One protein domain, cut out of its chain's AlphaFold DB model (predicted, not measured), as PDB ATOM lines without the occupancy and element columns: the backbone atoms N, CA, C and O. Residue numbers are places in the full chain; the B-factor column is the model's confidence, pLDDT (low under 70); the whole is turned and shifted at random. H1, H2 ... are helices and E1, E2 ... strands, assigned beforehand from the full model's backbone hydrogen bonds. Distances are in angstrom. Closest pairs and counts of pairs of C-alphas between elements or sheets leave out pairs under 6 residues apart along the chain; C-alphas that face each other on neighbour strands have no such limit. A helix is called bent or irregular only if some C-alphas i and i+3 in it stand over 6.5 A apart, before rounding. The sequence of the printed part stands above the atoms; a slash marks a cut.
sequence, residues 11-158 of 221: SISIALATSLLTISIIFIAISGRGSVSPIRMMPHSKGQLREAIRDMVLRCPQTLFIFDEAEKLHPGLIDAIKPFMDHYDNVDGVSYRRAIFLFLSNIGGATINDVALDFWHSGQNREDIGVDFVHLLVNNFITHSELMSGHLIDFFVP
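This is residues 11 to 158 of the 221 residues of the protein "Torsin-1A-like" of Neolamprologus brichardi (UniProt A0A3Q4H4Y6). A twisted five-stranded sheet forms the middle of an elongated model, with helix H2 over its E2 and E3 end, H3 side by side with H2, and the helical hairpin of H4 and H5 at the E5 end, from which H4 reaches away from the sheet. Residues 13 to 19 of H1 stick out by themselves. The printed part has 148 residues, with five named helices and five named strands in the order H1, E1, E2, H2, E3, H3, E4, H4, H5, E5. The mixed sheet has the order E2, E3, E4, E1, E5, and the class is mixed, helices and strands. The whole is compact, with a radius of gyration of the C-alphas of 16.5 A, and its spans are 55 by 34 by 26 A.

H1 is residues 11 to 19, and its first C-alpha is at (29.322, -22.542, 15.531). E1 is residues 25 to 29, and E2 is residues 37 to 41. H2, residues 46 to 59, is the longest helix by residues and measures 20.3 A from first to last C-alpha. E3 is residues 63 to 67. H3, residues 75 to 85, measures 15.3 A and is irregular, but only just: C-alphas 80 and 83 are 7.0 A apart. E4, residues 100 to 105, is 16.2 A long, with C-alpha 100 at (27.268, -37.754, 21.356). H4, residues 109 to 121, measures 18.4 A, and H5, residues 131 to 142, measures 15.7 A. E5 is residues 155 to 157, ending with C-alpha 157 at (40.341, -33.307, 26.030).

In the sheet E2 and E5 are the edge strands. E2 and E3 are parallel at 29 degrees, with N 39 and O 64 at 2.8 A. E3 and E4 are parallel at 16 degrees, with N 65 and O 100 at 2.8 A. E4 and E1 are antiparallel at 164 degrees, with N 27 and O 103 at 2.8 A. E1 and E5 are antiparallel at 154 degrees, with N 157 and O 26 at 2.8 A. The sheet is only just strongly twisted, its C-alphas lying up to 4.0 A off the best plane. E2, H2, E3 and E3, H3, E4 are strand-helix-strand units, each with two parallel neighbour strands and a helix between them in the chain, and both crossovers are right-handed. E4, H4, H5, E5 is a split unit, with E1 between its strands, and its crossover is right-handed too. H2 is on the sheet at a height over the sheet of 9.8 A, over E3, and runs along the strands, at 9 degrees to E3 on the local plane. With residues 46 to 50 alone, H2 touches H3 at a shallow tilt of 24 degrees, the same way; the closest C-alphas are those of Lys 46 and Leu 77, 5.5 A apart. H3 only grazes the sheet, with residues 81 to 85. H5 only grazes it too, with residues 131 to 139. H4 and H5, a helical hairpin, touch at a steep tilt of 42 degrees, opposite ways; the C-alphas of Ile 112 and Val 134 are closest, at 7.0 A. H4 and H1 are not on the sheet, and H1 touches no helix. In H2, H4 and H5 every O i to N i+4 pair is within hydrogen-bond range; in H1 3 of 5 are, and in H3 4 of 7.

The two C-alphas farthest apart, those of Gly 93 and Gly 123, are 55.2 A apart. The printed part has no cut. The links from H3 to E4 and from H5 to E5 are long, with 14 and 12 residues. The mean pLDDT of the printed part is 73.6; residues 11 to 36, 87 to 89 and 131 to 152 are under 70, and the mean of H1 is 33.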
ATOM      1  N   SER A  11      30.428 -22.752  14.579       27.66
ATOM      2  CA  SER A  11      29.322 -22.542  15.531       27.66
ATOM      3  C   SER A  11      29.342 -23.477  16.747       27.66
ATOM      4  O   SER A  11      28.848 -23.101  17.803       27.66
ATOM      5  N   ILE A  12      29.939 -24.670  16.632       30.53
ATOM      6  CA  ILE A  12      29.995 -25.640  17.742       30.53
ATOM      7  C   ILE A  12      31.125 -25.283  18.722       30.53
ATOM      8  O   ILE A  12      30.895 -25.271  19.928       30.53
ATOM      9  N   SER A  13      32.310 -24.895  18.233       32.03
ATOM     10  CA  SER A  13      33.433 -24.510  19.107       32.03
ATOM     11  C   SER A  13      33.160 -23.258  19.940       32.03
ATOM     12  O   SER A  13      33.614 -23.189  21.076       32.03
ATOM     13  N   ILE A  14      32.413 -22.283  19.414       29.28
ATOM     14  CA  ILE A  14      32.210 -20.995  20.097       29.28
ATOM     15  C   ILE A  14      31.156 -21.108  21.212       29.28
ATOM     16  O   ILE A  14      31.369 -20.585  22.302       29.28
ATOM     17  N   ALA A  15      30.063 -21.848  20.991       29.02
ATOM     18  CA  ALA A  15      29.018 -22.024  22.006       29.02
ATOM     19  C   ALA A  15      29.480 -22.891  23.195       29.02
ATOM     20  O   ALA A  15      29.110 -22.627  24.339       29.02
ATOM     21  N   LEU A  16      30.331 -23.893  22.939       38.31
ATOM     22  CA  LEU A  16      30.986 -24.678  23.991       38.31
ATOM     23  C   LEU A  16      32.027 -23.839  24.754       38.31
ATOM     24  O   LEU A  16      32.120 -23.961  25.973       38.31
ATOM     25  N   ALA A  17      32.744 -22.930  24.083       38.03
ATOM     26  CA  ALA A  17      33.759 -22.091  24.719       38.03
ATOM     27  C   ALA A  17      33.180 -21.057  25.703       38.03
ATOM     28  O   ALA A  17      33.805 -20.778  26.721       38.03
ATOM     29  N   THR A  18      31.978 -20.519  25.465       37.91
ATOM     30  CA  THR A  18      31.392 -19.494  26.354       37.91
ATOM     31  C   THR A  18      30.774 -20.048  27.640       37.91
ATOM     32  O   THR A  18      30.637 -19.309  28.612       37.91
ATOM     33  N   SER A  19      30.409 -21.335  27.686       38.31
ATOM     34  CA  SER A  19      29.802 -21.959  28.878       38.31
ATOM     35  C   SER A  19      30.753 -22.845  29.691       38.31
ATOM     36  O   SER A  19      30.364 -23.283  30.769       38.31
ATOM     37  N   LEU A  20      31.988 -23.080  29.225       43.91
ATOM     38  CA  LEU A  20      32.927 -24.051  29.817       43.91
ATOM     39  C   LEU A  20      34.245 -23.439  30.306       43.91
ATOM     40  O   LEU A  20      35.275 -24.100  30.334       43.91
ATOM     41  N   LEU A  21      34.226 -22.175  30.732       41.81
ATOM     42  CA  LEU A  21      35.408 -21.460  31.243       41.81
ATOM     43  C   LEU A  21      35.782 -21.831  32.693       41.81
ATOM     44  O   LEU A  21      36.282 -20.991  33.449       41.81
ATOM     45  N   THR A  22      35.542 -23.080  33.082       42.12
ATOM     46  CA  THR A  22      36.126 -23.700  34.273       42.12
ATOM     47  C   THR A  22      37.294 -24.583  33.857       42.12
ATOM     48  O   THR A  22      37.333 -25.105  32.748       42.12
ATOM     49  N   ILE A  23      38.275 -24.709  34.746       44.06
ATOM     50  CA  ILE A  23      39.380 -25.668  34.648       44.06
ATOM     51  C   ILE A  23      38.753 -27.067  34.658       44.06
ATOM     52  O   ILE A  23      38.564 -27.649  35.719       44.06
ATOM     53  N   SER A  24      38.325 -27.561  33.502       45.06
ATOM     54  CA  SER A  24      37.572 -28.804  33.405       45.06
ATOM     55  C   SER A  24      38.245 -29.703  32.391       45.06
ATOM     56  O   SER A  24      38.389 -29.336  31.232       45.06
ATOM     57  N   ILE A  25      38.649 -30.896  32.813       50.66
ATOM     58  CA  ILE A  25      38.862 -31.978  31.862       50.66
ATOM     59  C   ILE A  25      37.517 -32.237  31.198       50.66
ATOM     60  O   ILE A  25      36.518 -32.539  31.854       50.66
ATOM     61  N   ILE A  26      37.483 -32.106  29.882       53.50
ATOM     62  CA  ILE A  26      36.325 -32.534  29.125       53.50
ATOM     63  C   ILE A  26      36.613 -33.947  28.651       53.50
ATOM     64  O   ILE A  26      37.534 -34.185  27.870       53.50
ATOM     65  N   PHE A  27      35.788 -34.891  29.082       50.84
ATOM     66  CA  PHE A  27      35.691 -36.160  28.385       50.84
ATOM     67  C   PHE A  27      34.711 -35.977  27.242       50.84
ATOM     68  O   PHE A  27      33.542 -35.632  27.446       50.84
ATOM     69  N   ILE A  28      35.189 -36.202  26.027       49.78
ATOM     70  CA  ILE A  28      34.316 -36.204  24.868       49.78
ATOM     71  C   ILE A  28      34.231 -37.637  24.361       49.78
ATOM     72  O   ILE A  28      35.162 -38.135  23.734       49.78
ATOM     73  N   ALA A  29      33.095 -38.290  24.598       49.75
ATOM     74  CA  ALA A  29      32.714 -39.446  23.804       49.75
ATOM     75  C   ALA A  29      31.968 -38.920  22.565       49.75
ATOM     76  O   ALA A  29      30.840 -38.414  22.651       49.75
ATOM     77  N   ILE A  30      32.640 -38.941  21.412       46.62
ATOM     78  CA  ILE A  30      32.077 -38.457  20.147       46.62
ATOM     79  C   ILE A  30      31.668 -39.650  19.303       46.62
ATOM     80  O   ILE A  30      32.484 -40.205  18.571       46.62
ATOM     81  N   SER A  31      30.366 -39.924  19.263       44.50
ATOM     82  CA  SER A  31      29.783 -40.726  18.191       44.50
ATOM     83  C   SER A  31      29.057 -39.825  17.180       44.50
ATOM     84  O   SER A  31      27.922 -39.411  17.388       44.50
ATOM     85  N   GLY A  32      29.717 -39.498  16.057       39.81
ATOM     86  CA  GLY A  32      29.059 -38.996  14.832       39.81
ATOM     87  C   GLY A  32      29.404 -37.572  14.339       39.81
ATOM     88  O   GLY A  32      29.804 -36.692  15.094       39.81
ATOM     89  N   ARG A  33      29.224 -37.335  13.022       42.00
ATOM     90  CA  ARG A  33      29.361 -36.030  12.323       42.00
ATOM     91  C   ARG A  33      27.996 -35.508  11.850       42.00
ATOM     92  O   ARG A  33      27.204 -36.291  11.339       42.00
ATOM     93  N   GLY A  34      27.724 -34.200  11.971       52.31
ATOM     94  CA  GLY A  34      26.474 -33.541  11.519       52.31
ATOM     95  C   GLY A  34      25.963 -32.447  12.477       52.31
ATOM     96  O   GLY A  34      26.649 -32.119  13.441       52.31
ATOM     97  N   SER A  35      24.785 -31.873  12.201       57.12
ATOM     98  CA  SER A  35      24.122 -30.905  13.094       57.12
ATOM     99  C   SER A  35      23.592 -31.612  14.338       57.12
ATOM    100  O   SER A  35      23.019 -32.694  14.220       57.12
ATOM    101  N   VAL A  36      23.771 -31.005  15.510       65.88
ATOM    102  CA  VAL A  36      23.525 -31.659  16.799       65.88
ATOM    103  C   VAL A  36      22.598 -30.815  17.664       65.88
ATOM    104  O   VAL A  36      22.751 -29.596  17.715       65.88
ATOM    105  N   SER A  37      21.665 -31.462  18.361       72.12
ATOM    106  CA  SER A  37      20.818 -30.816  19.369       72.12
ATOM    107  C   SER A  37      21.436 -31.009  20.761       72.12
ATOM    108  O   SER A  37      21.425 -32.141  21.248       72.12
ATOM    109  N   PRO A  38      22.001 -29.963  21.401       74.62
ATOM    110  CA  PRO A  38      22.572 -30.071  22.741       74.62
ATOM    111  C   PRO A  38      21.475 -30.128  23.804       74.62
ATOM    112  O   PRO A  38      20.567 -29.298  23.822       74.62
ATOM    113  N   ILE A  39      21.581 -31.088  24.718       82.00
ATOM    114  CA  ILE A  39      20.664 -31.272  25.841       82.00
ATOM    115  C   ILE A  39      21.493 -31.486  27.102       82.00
ATOM    116  O   ILE A  39      22.291 -32.419  27.194       82.00
ATOM    117  N   ARG A  40      21.296 -30.609  28.089       81.31
ATOM    118  CA  ARG A  40      21.927 -30.734  29.401       81.31
ATOM    119  C   ARG A  40      21.120 -31.696  30.266       81.31
ATOM    120  O   ARG A  40      19.932 -31.479  30.488       81.31
ATOM    121  N   MET A  41      21.778 -32.739  30.756       83.62
ATOM    122  CA  MET A  41      21.150 -33.795  31.541       83.62
ATOM    123  C   MET A  41      21.347 -33.536  33.036       83.62
ATOM    124  O   MET A  41      22.466 -33.330  33.496       83.62
ATOM    125  N   MET A  42      20.251 -33.576  33.799       79.31
ATOM    126  CA  MET A  42      20.251 -33.534  35.268       79.31
ATOM    127  C   MET A  42      19.410 -34.700  35.808       79.31
ATOM    128  O   MET A  42      18.237 -34.529  36.133       79.31
ATOM    129  N   PRO A  43      19.955 -35.925  35.817       73.56
ATOM    130  CA  PRO A  43      19.196 -37.099  36.219       73.56
ATOM    131  C   PRO A  43      19.012 -37.203  37.736       73.56
ATOM    132  O   PRO A  43      19.968 -37.099  38.498       73.56
ATOM    133  N   HIS A  44      17.787 -37.519  38.162       75.88
ATOM    134  CA  HIS A  44      17.462 -37.823  39.564       75.88
ATOM    135  C   HIS A  44      17.221 -39.320  39.818       75.88
ATOM    136  O   HIS A  44      17.252 -39.769  40.961       75.88
ATOM    137  N   SER A  45      16.998 -40.120  38.767       87.00
ATOM    138  CA  SER A  45      16.799 -41.570  38.868       87.00
ATOM    139  C   SER A  45      17.257 -42.304  37.601       87.00
ATOM    140  O   SER A  45      17.268 -41.733  36.509       87.00
ATOM    141  N   LYS A  46      17.607 -43.594  37.735       87.50
ATOM    142  CA  LYS A  46      18.060 -44.432  36.608       87.50
ATOM    143  C   LYS A  46      16.992 -44.577  35.518       87.50
ATOM    144  O   LYS A  46      17.312 -44.499  34.338       87.50
ATOM    145  N   GLY A  47      15.735 -44.799  35.913       87.25
ATOM    146  CA  GLY A  47      14.624 -45.030  34.984       87.25
ATOM    147  C   GLY A  47      14.337 -43.808  34.115       87.25
ATOM    148  O   GLY A  47      14.386 -43.906  32.892       87.25
ATOM    149  N   GLN A  48      14.160 -42.644  34.749       87.38
ATOM    150  CA  GLN A  48      13.913 -41.380  34.045       87.38
ATOM    151  C   GLN A  48      15.055 -41.018  33.094       87.38
ATOM    152  O   GLN A  48      14.812 -40.528  31.998       87.38
ATOM    153  N   LEU A  49      16.306 -41.282  33.489       90.19
ATOM    154  CA  LEU A  49      17.463 -41.034  32.636       90.19
ATOM    155  C   LEU A  49      17.437 -41.895  31.365       90.19
ATOM    156  O   LEU A  49      17.644 -41.377  30.270       90.19
ATOM    157  N   ARG A  50      17.161 -43.197  31.502       90.38
ATOM    158  CA  ARG A  50      17.091 -44.125  30.362       90.38
ATOM    159  C   ARG A  50      15.971 -43.753  29.398       90.38
ATOM    160  O   ARG A  50      16.194 -43.731  28.190       90.38
ATOM    161  N   GLU A  51      14.795 -43.441  29.934       90.50
ATOM    162  CA  GLU A  51      13.634 -43.025  29.148       90.50
ATOM    163  C   GLU A  51      13.900 -41.702  28.423       90.50
ATOM    164  O   GLU A  51      13.734 -41.626  27.210       90.50
ATOM    165  N   ALA A  52      14.453 -40.702  29.116       91.00
ATOM    166  CA  ALA A  52      14.811 -39.426  28.504       91.00
ATOM    167  C   ALA A  52      15.835 -39.586  27.368       91.00
ATOM    168  O   ALA A  52      15.651 -39.012  26.294       91.00
ATOM    169  N   ILE A  53      16.896 -40.380  27.568       91.00
ATOM    170  CA  ILE A  53      17.894 -40.654  26.522       91.00
ATOM    171  C   ILE A  53      17.229 -41.317  25.311       91.00
ATOM    172  O   ILE A  53      17.422 -40.867  24.179       91.00
ATOM    173  N   ARG A  54      16.416 -42.356  25.539       91.44
ATOM    174  CA  ARG A  54      15.673 -43.054  24.481       91.44
ATOM    175  C   ARG A  54      14.779 -42.095  23.701       91.44
ATOM    176  O   ARG A  54      14.870 -42.050  22.477       91.44
ATOM    177  N   ASP A  55      13.969 -41.303  24.391       91.25
ATOM    178  CA  ASP A  55      13.033 -40.369  23.770       91.25
ATOM    179  C   ASP A  55      13.742 -39.301  22.939       91.25
ATOM    180  O   ASP A  55      13.275 -38.946  21.854       91.25
ATOM    181  N   MET A  56      14.882 -38.787  23.415       90.75
ATOM    182  CA  MET A  56      15.649 -37.804  22.650       90.75
ATOM    183  C   MET A  56      16.229 -38.417  21.383       90.75
ATOM    184  O   MET A  56      16.119 -37.811  20.322       90.75
ATOM    185  N   VAL A  57      16.801 -39.620  21.472       90.12
ATOM    186  CA  VAL A  57      17.401 -40.296  20.314       90.12
ATOM    187  C   VAL A  57      16.344 -40.699  19.288       90.12
ATOM    188  O   VAL A  57      16.576 -40.552  18.090       90.12
ATOM    189  N   LEU A  58      15.156 -41.121  19.734       90.88
ATOM    190  CA  LEU A  58      14.024 -41.390  18.842       90.88
ATOM    191  C   LEU A  58      13.580 -40.141  18.067       90.88
ATOM    192  O   LEU A  58      13.194 -40.250  16.905       90.88
ATOM    193  N   ARG A  59      13.652 -38.956  18.684       90.88
ATOM    194  CA  ARG A  59      13.337 -37.683  18.014       90.88
ATOM    195  C   ARG A  59      14.471 -37.183  17.128       90.88
ATOM    196  O   ARG A  59      14.227 -36.685  16.033       90.88
ATOM    197  N   CYS A  60      15.702 -37.280  17.612       88.38
ATOM    198  CA  CYS A  60      16.903 -36.853  16.920       88.38
ATOM    199  C   CYS A  60      18.020 -37.876  17.177       88.38
ATOM    200  O   CYS A  60      18.673 -37.822  18.223       88.38
ATOM    201  N   PRO A  61      18.306 -38.771  16.211       86.75
ATOM    202  CA  PRO A  61      19.362 -39.773  16.362       86.75
ATOM    203  C   PRO A  61      20.744 -39.171  16.631       86.75
ATOM    204  O   PRO A  61      21.622 -39.841  17.162       86.75
ATOM    205  N   GLN A  62      20.934 -37.902  16.256       86.69
ATOM    206  CA  GLN A  62      22.150 -37.136  16.478       86.69
ATOM    207  C   GLN A  62      21.957 -36.080  17.575       86.69
ATOM    208  O   GLN A  62      21.955 -34.871  17.336       86.69
ATOM    209  N   THR A  63      21.755 -36.563  18.795       86.50
ATOM    210  CA  THR A  63      21.623 -35.731  19.997       86.50
ATOM    211  C   THR A  63      22.966 -35.622  20.719       86.50
ATOM    212  O   THR A  63      23.703 -36.601  20.785       86.50
ATOM    213  N   LEU A  64      23.276 -34.445  21.274       87.00
ATOM    214  CA  LEU A  64      24.403 -34.237  22.186       87.00
ATOM    215  C   LEU A  64      23.875 -34.203  23.614       87.00
ATOM    216  O   LEU A  64      23.190 -33.259  24.001       87.00
ATOM    217  N   PHE A  65      24.224 -35.212  24.396       88.88
ATOM    218  CA  PHE A  65      23.965 -35.257  25.824       88.88
ATOM    219  C   PHE A  65      25.143 -34.649  26.575       88.88
ATOM    220  O   PHE A  65      26.274 -35.095  26.409       88.88
ATOM    221  N   ILE A  66      24.877 -33.637  27.399       87.12
ATOM    222  CA  ILE A  66      25.888 -32.970  28.222       87.12
ATOM    223  C   ILE A  66      25.638 -33.316  29.684       87.12
ATOM    224  O   ILE A  66      24.601 -32.952  30.246       87.12
ATOM    225  N   PHE A  67      26.607 -33.985  30.294       86.31
ATOM    226  CA  PHE A  67      26.649 -34.312  31.710       86.31
ATOM    227  C   PHE A  67      27.684 -33.416  32.380       86.31
ATOM    228  O   PHE A  67      28.886 -33.604  32.204       86.31
ATOM    229  N   ASP A  68      27.204 -32.413  33.108       84.25
ATOM    230  CA  ASP A  68      28.071 -31.512  33.866       84.25
ATOM    231  C   ASP A  68      28.395 -32.098  35.244       84.25
ATOM    232  O   ASP A  68      27.586 -32.847  35.795       84.25
ATOM    233  N   GLU A  69      29.557 -31.746  35.790       82.88
ATOM    234  CA  GLU A  69      30.083 -32.281  37.054       82.88
ATOM    235  C   GLU A  69      30.054 -33.820  37.108       82.88
ATOM    236  O   GLU A  69      29.586 -34.425  38.076       82.88
ATOM    237  N   ALA A  70      30.536 -34.468  36.045       81.19
ATOM    238  CA  ALA A  70      30.456 -35.914  35.861       81.19
ATOM    239  C   ALA A  70      31.103 -36.719  37.003       81.19
ATOM    240  O   ALA A  70      30.672 -37.833  37.290       81.19
ATOM    241  N   GLU A  71      32.074 -36.141  37.713       77.69
ATOM    242  CA  GLU A  71      32.689 -36.711  38.916       77.69
ATOM    243  C   GLU A  71      31.733 -36.876  40.097       77.69
ATOM    244  O   GLU A  71      31.999 -37.664  41.002       77.69
ATOM    245  N   LYS A  72      30.627 -36.128  40.106       83.69
ATOM    246  CA  LYS A  72      29.595 -36.185  41.146       83.69
ATOM    247  C   LYS A  72      28.423 -37.078  40.752       83.69
ATOM    248  O   LYS A  72      27.502 -37.255  41.552       83.69
ATOM    249  N   LEU A  73      28.411 -37.622  39.532       82.81
ATOM    250  CA  LEU A  73      27.357 -38.538  39.113       82.81
ATOM    251  C   LEU A  73      27.404 -39.802  39.965       82.81
ATOM    252  O   LEU A  73      28.440 -40.445  40.113       82.81
ATOM    253  N   HIS A  74      26.246 -40.183  40.500       85.38
ATOM    254  CA  HIS A  74      26.134 -41.406  41.278       85.38
ATOM    255  C   HIS A  74      26.495 -42.629  40.401       85.38
ATOM    256  O   HIS A  74      25.931 -42.746  39.309       85.38
ATOM    257  N   PRO A  75      27.317 -43.580  40.890       83.25
ATOM    258  CA  PRO A  75      27.641 -44.867  40.252       83.25
ATOM    259  C   PRO A  75      26.508 -45.494  39.438       83.25
ATOM    260  O   PRO A  75      26.576 -45.716  38.233       83.25
ATOM    261  N   GLY A  76      25.363 -45.666  40.094       84.44
ATOM    262  CA  GLY A  76      24.200 -46.274  39.471       84.44
ATOM    263  C   GLY A  76      23.594 -45.502  38.287       84.44
ATOM    264  O   GLY A  76      22.897 -46.126  37.490       84.44
ATOM    265  N   LEU A  77      23.803 -44.185  38.181       87.06
ATOM    266  CA  LEU A  77      23.399 -43.388  37.016       87.06
ATOM    267  C   LEU A  77      24.388 -43.575  35.869       87.06
ATOM    268  O   LEU A  77      23.948 -43.725  34.734       87.06
ATOM    269  N   ILE A  78      25.686 -43.648  36.172       82.94
ATOM    270  CA  ILE A  78      26.721 -43.996  35.196       82.94
ATOM    271  C   ILE A  78      26.380 -45.350  34.565       82.94
ATOM    272  O   ILE A  78      26.224 -45.430  33.349       82.94
ATOM    273  N   ASP A  79      26.123 -46.379  35.378       83.19
ATOM    274  CA  ASP A  79      25.729 -47.711  34.896       83.19
ATOM    275  C   ASP A  79      24.459 -47.706  34.037       83.19
ATOM    276  O   ASP A  79      24.304 -48.537  33.145       83.19
ATOM    277  N   ALA A  80      23.537 -46.771  34.284       87.75
ATOM    278  CA  ALA A  80      22.328 -46.639  33.479       87.75
ATOM    279  C   ALA A  80      22.606 -46.050  32.086       87.75
ATOM    280  O   ALA A  80      21.833 -46.334  31.166       87.75
ATOM    281  N   ILE A  81      23.679 -45.257  31.943       86.94
ATOM    282  CA  ILE A  81      24.125 -44.629  30.692       86.94
ATOM    283  C   ILE A  81      25.007 -45.582  29.880       86.94
ATOM    284  O   ILE A  81      24.859 -45.620  28.659       86.94
ATOM    285  N   LYS A  82      25.877 -46.369  30.539       83.69
ATOM    286  CA  LYS A  82      26.877 -47.247  29.894       83.69
ATOM    287  C   LYS A  82      26.355 -47.997  28.654       83.69
ATOM    288  O   LYS A  82      27.015 -47.913  27.622       83.69
ATOM    289  N   PRO A  83      25.170 -48.645  28.670       85.56
ATOM    290  CA  PRO A  83      24.682 -49.395  27.511       85.56
ATOM    291  C   PRO A  83      24.479 -48.554  26.243       85.56
ATOM    292  O   PRO A  83      24.537 -49.096  25.149       85.56
ATOM    293  N   PHE A  84      24.216 -47.251  26.378       85.25
ATOM    294  CA  PHE A  84      23.998 -46.345  25.244       85.25
ATOM    295  C   PHE A  84      25.298 -45.776  24.667       85.25
ATOM    296  O   PHE A  84      25.281 -45.237  23.563       85.25
ATOM    297  N   MET A  85      26.390 -45.858  25.430       81.00
ATOM    298  CA  MET A  85      27.734 -45.448  25.013       81.00
ATOM    299  C   MET A  85      28.541 -46.616  24.452       81.00
ATOM    300  O   MET A  85      29.463 -46.412  23.671       81.00
ATOM    301  N   ASP A  86      28.213 -47.835  24.874       71.75
ATOM    302  CA  ASP A  86      28.864 -49.042  24.390       71.75
ATOM    303  C   ASP A  86      28.557 -49.270  22.895       71.75
ATOM    304  O   ASP A  86      27.531 -48.833  22.366       71.75
ATOM    305  N   HIS A  87      29.446 -49.966  22.189       65.62
ATOM    306  CA  HIS A  87      29.461 -50.073  20.724       65.62
ATOM    307  C   HIS A  87      28.365 -50.993  20.142       65.62
ATOM    308  O   HIS A  87      28.450 -51.434  18.985       65.62
ATOM    309  N   TYR A  88      27.307 -51.280  20.907       67.88
ATOM    310  CA  TYR A  88      26.178 -52.091  20.457       67.88
ATOM    311  C   TYR A  88      25.501 -51.480  19.218       67.88
ATOM    312  O   TYR A  88      25.432 -50.263  19.034       67.88
ATOM    313  N   ASP A  89      24.986 -52.338  18.329       65.94
ATOM    314  CA  ASP A  89      24.233 -51.890  17.147       65.94
ATOM    315  C   ASP A  89      22.922 -51.194  17.545       65.94
ATOM    316  O   ASP A  89      22.519 -50.194  16.935       65.94
ATOM    317  N   ASN A  90      22.265 -51.712  18.588       75.88
ATOM    318  CA  ASN A  90      21.057 -51.153  19.173       75.88
ATOM    319  C   ASN A  90      20.892 -51.563  20.647       75.88
ATOM    320  O   ASN A  90      21.387 -52.606  21.068       75.88
ATOM    321  N   VAL A  91      20.151 -50.750  21.399       79.69
ATOM    322  CA  VAL A  91      19.628 -51.065  22.734       79.69
ATOM    323  C   VAL A  91      18.109 -50.957  22.653       79.69
ATOM    324  O   VAL A  91      17.587 -49.924  22.233       79.69
ATOM    325  N   ASP A  92      17.396 -52.029  22.997       82.12
ATOM    326  CA  ASP A  92      15.929 -52.113  22.918       82.12
ATOM    327  C   ASP A  92      15.352 -51.680  21.547       82.12
ATOM    328  O   ASP A  92      14.301 -51.031  21.474       82.12
ATOM    329  N   GLY A  93      16.060 -52.007  20.456       82.69
ATOM    330  CA  GLY A  93      15.671 -51.680  19.079       82.69
ATOM    331  C   GLY A  93      16.014 -50.260  18.610       82.69
ATOM    332  O   GLY A  93      15.680 -49.903  17.483       82.69
ATOM    333  N   VAL A  94      16.691 -49.447  19.430       86.50
ATOM    334  CA  VAL A  94      17.111 -48.077  19.087       86.50
ATOM    335  C   VAL A  94      18.629 -48.019  18.920       86.50
ATOM    336  O   VAL A  94      19.364 -48.552  19.748       86.50
ATOM    337  N   SER A  95      19.117 -47.379  17.854       87.12
ATOM    338  CA  SER A  95      20.558 -47.204  17.630       87.12
ATOM    339  C   SER A  95      21.058 -45.885  18.214       87.12
ATOM    340  O   SER A  95      20.504 -44.826  17.923       87.12
ATOM    341  N   TYR A  96      22.142 -45.957  18.988       87.69
ATOM    342  CA  TYR A  96      22.743 -44.820  19.694       87.69
ATOM    343  C   TYR A  96      24.077 -44.361  19.082       87.69
ATOM    344  O   TYR A  96      24.647 -43.372  19.521       87.69
ATOM    345  N   ARG A  97      24.539 -44.993  17.994       84.00
ATOM    346  CA  ARG A  97      25.843 -44.739  17.333       84.00
ATOM    347  C   ARG A  97      26.057 -43.332  16.766       84.00
ATOM    348  O   ARG A  97      27.120 -43.022  16.243       84.00
ATOM    349  N   ARG A  98      25.016 -42.506  16.739       85.31
ATOM    350  CA  ARG A  98      25.089 -41.108  16.288       85.31
ATOM    351  C   ARG A  98      24.867 -40.119  17.428       85.31
ATOM    352  O   ARG A  98      24.946 -38.915  17.190       85.31
ATOM    353  N   ALA A  99      24.549 -40.616  18.620       87.38
ATOM    354  CA  ALA A  99      24.438 -39.801  19.809       87.38
ATOM    355  C   ALA A  99      25.839 -39.486  20.339       87.38
ATOM    356  O   ALA A  99      26.736 -40.326  20.332       87.38
ATOM    357  N   ILE A 100      26.014 -38.258  20.806       85.38
ATOM    358  CA  ILE A 100      27.268 -37.754  21.356       85.38
ATOM    359  C   ILE A 100      27.072 -37.598  22.858       85.38
ATOM    360  O   ILE A 100      26.084 -37.004  23.292       85.38
ATOM    361  N   PHE A 101      28.015 -38.104  23.646       86.44
ATOM    362  CA  PHE A 101      27.981 -38.026  25.101       86.44
ATOM    363  C   PHE A 101      29.181 -37.202  25.579       86.44
ATOM    364  O   PHE A 101      30.334 -37.611  25.481       86.44
ATOM    365  N   LEU A 102      28.906 -36.003  26.078       85.75
ATOM    366  CA  LEU A 102      29.900 -35.069  26.591       85.75
ATOM    367  C   LEU A 102      29.844 -35.065  28.114       85.75
ATOM    368  O   LEU A 102      28.818 -34.695  28.687       85.75
ATOM    369  N   PHE A 103      30.949 -35.424  28.760       83.69
ATOM    370  CA  PHE A 103      31.078 -35.367  30.211       83.69
ATOM    371  C   PHE A 103      32.076 -34.281  30.583       83.69
ATOM    372  O   PHE A 103      33.223 -34.277  30.141       83.69
ATOM    373  N   LEU A 104      31.630 -33.348  31.407       82.75
ATOM    374  CA  LEU A 104      32.444 -32.247  31.897       82.75
ATOM    375  C   LEU A 104      32.851 -32.584  33.321       82.75
ATOM    376  O   LEU A 104      31.991 -32.920  34.136       82.75
ATOM    377  N   SER A 105      34.144 -32.523  33.618       80.44
ATOM    378  CA  SER A 105      34.634 -32.874  34.942       80.44
ATOM    379  C   SER A 105      35.838 -32.062  35.366       80.44
ATOM    380  O   SER A 105      36.617 -31.600  34.543       80.44
ATOM    381  N   ASN A 106      36.032 -31.923  36.673       78.88
ATOM    382  CA  ASN A 106      37.242 -31.317  37.226       78.88
ATOM    383  C   ASN A 106      38.233 -32.359  37.775       78.88
ATOM    384  O   ASN A 106      39.266 -31.982  38.337       78.88
ATOM    385  N   ILE A 107      37.953 -33.665  37.622       77.31
ATOM    386  CA  ILE A 107      38.911 -34.730  37.965       77.31
ATOM    387  C   ILE A 107      40.223 -34.475  37.226       77.31
ATOM    388  O   ILE A 107      40.201 -34.072  36.074       77.31
ATOM    389  N   GLY A 108      41.364 -34.694  37.883       77.81
ATOM    390  CA  GLY A 108      42.688 -34.536  37.271       77.81
ATOM    391  C   GLY A 108      43.112 -33.084  37.012       77.81
ATOM    392  O   GLY A 108      44.242 -32.858  36.591       77.81
ATOM    393  N   GLY A 109      42.263 -32.091  37.314       80.19
ATOM    394  CA  GLY A 109      42.594 -30.676  37.123       80.19
ATOM    395  C   GLY A 109      43.827 -30.226  37.915       80.19
ATOM    396  O   GLY A 109      44.621 -29.443  37.407       80.19
ATOM    397  N   ALA A 110      44.035 -30.765  39.124       80.62
ATOM    398  CA  ALA A 110      45.239 -30.493  39.917       80.62
ATOM    399  C   ALA A 110      46.510 -30.981  39.203       80.62
ATOM    400  O   ALA A 110      47.415 -30.191  38.969       80.62
ATOM    401  N   THR A 111      46.525 -32.236  38.746       82.69
ATOM    402  CA  THR A 111      47.657 -32.815  38.005       82.69
ATOM    403  C   THR A 111      47.956 -32.054  36.716       82.69
ATOM    404  O   THR A 111      49.115 -31.840  36.378       82.69
ATOM    405  N   ILE A 112      46.923 -31.609  35.996       84.00
ATOM    406  CA  ILE A 112      47.102 -30.781  34.796       84.00
ATOM    407  C   ILE A 112      47.749 -29.437  35.142       84.00
ATOM    408  O   ILE A 112      48.611 -28.967  34.400       84.00
ATOM    409  N   ASN A 113      47.339 -28.815  36.249       85.50
ATOM    410  CA  ASN A 113      47.938 -27.563  36.699       85.50
ATOM    411  C   ASN A 113      49.409 -27.751  37.085       85.50
ATOM    412  O   ASN A 113      50.222 -26.913  36.705       85.50
ATOM    413  N   ASP A 114      49.745 -28.846  37.770       86.19
ATOM    414  CA  ASP A 114      51.123 -29.170  38.155       86.19
ATOM    415  C   ASP A 114      52.007 -29.347  36.911       86.19
ATOM    416  O   ASP A 114      53.052 -28.716  36.794       86.19
ATOM    417  N   VAL A 115      51.531 -30.090  35.907       86.81
ATOM    418  CA  VAL A 115      52.229 -30.245  34.618       86.81
ATOM    419  C   VAL A 115      52.442 -28.906  33.919       86.81
ATOM    420  O   VAL A 115      53.526 -28.631  33.408       86.81
ATOM    421  N   ALA A 116      51.406 -28.065  33.868       89.12
ATOM    422  CA  ALA A 116      51.516 -26.755  33.241       89.12
ATOM    423  C   ALA A 116      52.531 -25.861  33.972       89.12
ATOM    424  O   ALA A 116      53.248 -25.092  33.328       89.12
ATOM    425  N   LEU A 117      52.602 -25.973  35.300       89.44
ATOM    426  CA  LEU A 117      53.562 -25.255  36.127       89.44
ATOM    427  C   LEU A 117      54.996 -25.768  35.912       89.44
ATOM    428  O   LEU A 117      55.904 -24.957  35.747       89.44
ATOM    429  N   ASP A 118      55.198 -27.083  35.823       90.88
ATOM    430  CA  ASP A 118      56.509 -27.698  35.572       90.88
ATOM    431  C   ASP A 118      57.092 -27.288  34.212       90.88
ATOM    432  O   ASP A 118      58.276 -26.947  34.106       90.88
ATOM    433  N   PHE A 119      56.258 -27.264  33.168       91.94
ATOM    434  CA  PHE A 119      56.654 -26.776  31.842       91.94
ATOM    435  C   PHE A 119      57.075 -25.309  31.899       91.94
ATOM    436  O   PHE A 119      58.107 -24.932  31.337       91.94
ATOM    437  N   TRP A 120      56.314 -24.489  32.625       91.19
ATOM    438  CA  TRP A 120      56.636 -23.079  32.799       91.19
ATOM    439  C   TRP A 120      57.955 -22.878  33.559       91.19
ATOM    440  O   TRP A 120      58.809 -22.118  33.103       91.19
ATOM    441  N   HIS A 121      58.180 -23.605  34.661       92.38
ATOM    442  CA  HIS A 121      59.449 -23.569  35.401       92.38
ATOM    443  C   HIS A 121      60.641 -24.036  34.559       92.38
ATOM    444  O   HIS A 121      61.757 -23.550  34.745       92.38
ATOM    445  N   SER A 122      60.401 -24.933  33.605       94.06
ATOM    446  CA  SER A 122      61.410 -25.420  32.659       94.06
ATOM    447  C   SER A 122      61.648 -24.467  31.478       94.06
ATOM    448  O   SER A 122      62.455 -24.770  30.599       94.06
ATOM    449  N   GLY A 123      60.960 -23.321  31.434       92.69
ATOM    450  CA  GLY A 123      61.067 -22.337  30.355       92.69
ATOM    451  C   GLY A 123      60.468 -22.806  29.026       92.69
ATOM    452  O   GLY A 123      60.811 -22.258  27.978       92.69
ATOM    453  N   GLN A 124      59.610 -23.827  29.051       93.00
ATOM    454  CA  GLN A 124      58.922 -24.341  27.869       93.00
ATOM    455  C   GLN A 124      57.632 -23.565  27.617       93.00
ATOM    456  O   GLN A 124      57.035 -22.999  28.538       93.00
ATOM    457  N   ASN A 125      57.176 -23.541  26.362       89.00
ATOM    458  CA  ASN A 125      55.913 -22.892  26.053       89.00
ATOM    459  C   ASN A 125      54.753 -23.795  26.467       89.00
ATOM    460  O   ASN A 125      54.820 -25.022  26.392       89.00
ATOM    461  N   ARG A 126      53.636 -23.171  26.833       88.12
ATOM    462  CA  ARG A 126      52.368 -23.862  27.084       88.12
ATOM    463  C   ARG A 126      51.957 -24.735  25.897       88.12
ATOM    464  O   ARG A 126      51.424 -25.823  26.083       88.12
ATOM    465  N   GLU A 127      52.165 -24.233  24.684       88.88
ATOM    466  CA  GLU A 127      51.787 -24.880  23.430       88.88
ATOM    467  C   GLU A 127      52.613 -26.148  23.142       88.88
ATOM    468  O   GLU A 127      52.195 -26.966  22.325       88.88
ATOM    469  N   ASP A 128      53.729 -26.342  23.855       88.19
ATOM    470  CA  ASP A 128      54.568 -27.542  23.773       88.19
ATOM    471  C   ASP A 128      54.025 -28.698  24.640       88.19
ATOM    472  O   ASP A 128      54.504 -29.832  24.545       88.19
ATOM    473  N   ILE A 129      53.007 -28.449  25.476       85.25
ATOM    474  CA  ILE A 129      52.346 -29.484  26.277       85.25
ATOM    475  C   ILE A 129      51.524 -30.383  25.342       85.25
ATOM    476  O   ILE A 129      50.400 -30.065  24.947       85.25
ATOM    477  N   GLY A 130      52.096 -31.533  24.984       79.00
ATOM    478  CA  GLY A 130      51.462 -32.513  24.106       79.00
ATOM    479  C   GLY A 130      50.212 -33.155  24.718       79.00
ATOM    480  O   GLY A 130      50.206 -33.562  25.882       79.00
ATOM    481  N   VAL A 131      49.165 -33.317  23.901       69.00
ATOM    482  CA  VAL A 131      47.893 -33.945  24.311       69.00
ATOM    483  C   VAL A 131      48.116 -35.367  24.826       69.00
ATOM    484  O   VAL A 131      47.548 -35.735  25.850       69.00
ATOM    485  N   ASP A 132      48.989 -36.139  24.176       68.94
ATOM    486  CA  ASP A 132      49.275 -37.528  24.552       68.94
ATOM    487  C   ASP A 132      49.940 -37.638  25.931       68.94
ATOM    488  O   ASP A 132      49.640 -38.553  26.697       68.94
ATOM    489  N   PHE A 133      50.801 -36.680  26.285       69.38
ATOM    490  CA  PHE A 133      51.460 -36.640  27.591       69.38
ATOM    491  C   PHE A 133      50.445 -36.410  28.712       69.38
ATOM    492  O   PHE A 133      50.416 -37.140  29.703       69.38
ATOM    493  N   VAL A 134      49.555 -35.437  28.517       67.25
ATOM    494  CA  VAL A 134      48.487 -35.160  29.480       67.25
ATOM    495  C   VAL A 134      47.510 -36.331  29.547       67.25
ATOM    496  O   VAL A 134      47.101 -36.717  30.635       67.25
ATOM    497  N   HIS A 135      47.184 -36.952  28.413       66.94
ATOM    498  CA  HIS A 135      46.309 -38.120  28.360       66.94
ATOM    499  C   HIS A 135      46.901 -39.297  29.150       66.94
ATOM    500  O   HIS A 135      46.192 -39.911  29.941       66.94
ATOM    501  N   LEU A 136      48.201 -39.580  29.030       66.81
ATOM    502  CA  LEU A 136      48.865 -40.621  29.825       66.81
ATOM    503  C   LEU A 136      48.790 -40.342  31.333       66.81
ATOM    504  O   LEU A 136      48.466 -41.239  32.112       66.81
ATOM    505  N   LEU A 137      49.055 -39.103  31.751       67.31
ATOM    506  CA  LEU A 137      49.007 -38.711  33.163       67.31
ATOM    507  C   LEU A 137      47.592 -38.777  33.735       67.31
ATOM    508  O   LEU A 137      47.374 -39.310  34.824       67.31
ATOM    509  N   VAL A 138      46.626 -38.277  32.971       64.19
ATOM    510  CA  VAL A 138      45.212 -38.308  33.322       64.19
ATOM    511  C   VAL A 138      44.714 -39.753  33.365       64.19
ATOM    512  O   VAL A 138      44.088 -40.131  34.344       64.19
ATOM    513  N   ASN A 139      45.057 -40.605  32.397       64.38
ATOM    514  CA  ASN A 139      44.667 -42.018  32.417       64.38
ATOM    515  C   ASN A 139      45.153 -42.731  33.678       64.38
ATOM    516  O   ASN A 139      44.358 -43.419  34.308       64.38
ATOM    517  N   ASN A 140      46.406 -42.509  34.091       64.38
ATOM    518  CA  ASN A 140      46.950 -43.092  35.321       64.38
ATOM    519  C   ASN A 140      46.218 -42.605  36.587       64.38
ATOM    520  O   ASN A 140      46.053 -43.366  37.540       64.38
ATOM    521  N   PHE A 141      45.759 -41.352  36.606       61.50
ATOM    522  CA  PHE A 141      45.008 -40.792  37.733       61.50
ATOM    523  C   PHE A 141      43.538 -41.242  37.745       61.50
ATOM    524  O   PHE A 141      42.936 -41.436  38.802       61.50
ATOM    525  N   ILE A 142      42.948 -41.425  36.564       60.50
ATOM    526  CA  ILE A 142      41.514 -41.671  36.380       60.50
ATOM    527  C   ILE A 142      41.158 -43.168  36.357       60.50
ATOM    528  O   ILE A 142      39.979 -43.519  36.474       60.50
ATOM    529  N   THR A 143      42.155 -44.060  36.376       53.75
ATOM    530  CA  THR A 143      42.009 -45.524  36.523       53.75
ATOM    531  C   THR A 143      41.151 -45.996  37.715       53.75
ATOM    532  O   THR A 143      40.867 -47.186  37.826       53.75
ATOM    533  N   HIS A 144      40.702 -45.093  38.594       52.72
ATOM    534  CA  HIS A 144      39.847 -45.375  39.747       52.72
ATOM    535  C   HIS A 144      38.386 -44.903  39.632       52.72
ATOM    536  O   HIS A 144      37.614 -45.148  40.558       52.72
ATOM    537  N   SER A 145      37.972 -44.241  38.546       59.41
ATOM    538  CA  SER A 145      36.574 -43.800  38.400       59.41
ATOM    539  C   SER A 145      35.732 -44.799  37.594       59.41
ATOM    540  O   SER A 145      36.129 -45.266  36.530       59.41
ATOM    541  N   GLU A 146      34.531 -45.122  38.079       58.12
ATOM    542  CA  GLU A 146      33.602 -46.052  37.409       58.12
ATOM    543  C   GLU A 146      33.068 -45.549  36.058       58.12
ATOM    544  O   GLU A 146      32.534 -46.338  35.277       58.12
ATOM    545  N   LEU A 147      33.212 -44.248  35.778       58.75
ATOM    546  CA  LEU A 147      32.948 -43.651  34.464       58.75
ATOM    547  C   LEU A 147      33.944 -44.157  33.404       58.75
ATOM    548  O   LEU A 147      33.651 -44.133  32.213       58.75
ATOM    549  N   MET A 148      35.115 -44.621  33.846       57.06
ATOM    550  CA  MET A 148      36.256 -44.987  33.003       57.06
ATOM    551  C   MET A 148      36.524 -46.487  32.962       57.06
ATOM    552  O   MET A 148      37.317 -46.958  32.144       57.06
ATOM    553  N   SER A 149      35.831 -47.260  33.801       52.88
ATOM    554  CA  SER A 149      35.842 -48.710  33.696       52.88
ATOM    555  C   SER A 149      35.060 -49.142  32.447       52.88
ATOM    556  O   SER A 149      33.862 -48.893  32.320       52.88
ATOM    557  N   GLY A 150      35.758 -49.782  31.502       57.00
ATOM    558  CA  GLY A 150      35.150 -50.383  30.307       57.00
ATOM    559  C   GLY A 150      35.414 -49.685  28.969       57.00
ATOM    560  O   GLY A 150      34.736 -50.021  28.007       57.00
ATOM    561  N   HIS A 151      36.379 -48.757  28.871       61.75
ATOM    562  CA  HIS A 151      36.776 -48.113  27.599       61.75
ATOM    563  C   HIS A 151      35.636 -47.388  26.854       61.75
ATOM    564  O   HIS A 151      35.650 -47.285  25.632       61.75
ATOM    565  N   LEU A 152      34.648 -46.869  27.584       68.50
ATOM    566  CA  LEU A 152      33.465 -46.221  27.003       68.50
ATOM    567  C   LEU A 152      33.717 -44.792  26.498       68.50
ATOM    568  O   LEU A 152      32.812 -44.165  25.954       68.50
ATOM    569  N   ILE A 153      34.910 -44.245  26.734       74.19
ATOM    570  CA  ILE A 153      35.257 -42.868  26.386       74.19
ATOM    571  C   ILE A 153      36.259 -42.883  25.239       74.19
ATOM    572  O   ILE A 153      37.352 -43.431  25.369       74.19
ATOM    573  N   ASP A 154      35.862 -42.258  24.130       73.94
ATOM    574  CA  ASP A 154      36.656 -42.198  22.902       73.94
ATOM    575  C   ASP A 154      37.855 -41.253  23.041       73.94
ATOM    576  O   ASP A 154      38.972 -41.582  22.640       73.94
ATOM    577  N   PHE A 155      37.622 -40.056  23.598       75.12
ATOM    578  CA  PHE A 155      38.627 -39.004  23.682       75.12
ATOM    579  C   PHE A 155      38.609 -38.278  25.022       75.12
ATOM    580  O   PHE A 155      37.570 -37.952  25.603       75.12
ATOM    581  N   PHE A 156      39.814 -37.920  25.445       74.38
ATOM    582  CA  PHE A 156      40.070 -37.063  26.585       74.38
ATOM    583  C   PHE A 156      40.612 -35.744  26.069       74.38
ATOM    584  O   PHE A 156      41.615 -35.716  25.355       74.38
ATOM    585  N   VAL A 157      39.943 -34.653  26.429       77.94
ATOM    586  CA  VAL A 157      40.341 -33.307  26.030       77.94
ATOM    587  C   VAL A 157      40.682 -32.518  27.291       77.94
ATOM    588  O   VAL A 157      39.785 -32.013  27.971       77.94
ATOM    589  N   PRO A 158      41.973 -32.434  27.650       77.75
ATOM    590  CA  PRO A 158      42.397 -31.682  28.818       77.75
ATOM    591  C   PRO A 158      42.330 -30.175  28.560       77.75
ATOM    592  O   PRO A 158      42.711 -29.697  27.490       77.75
TER     593      PRO A 158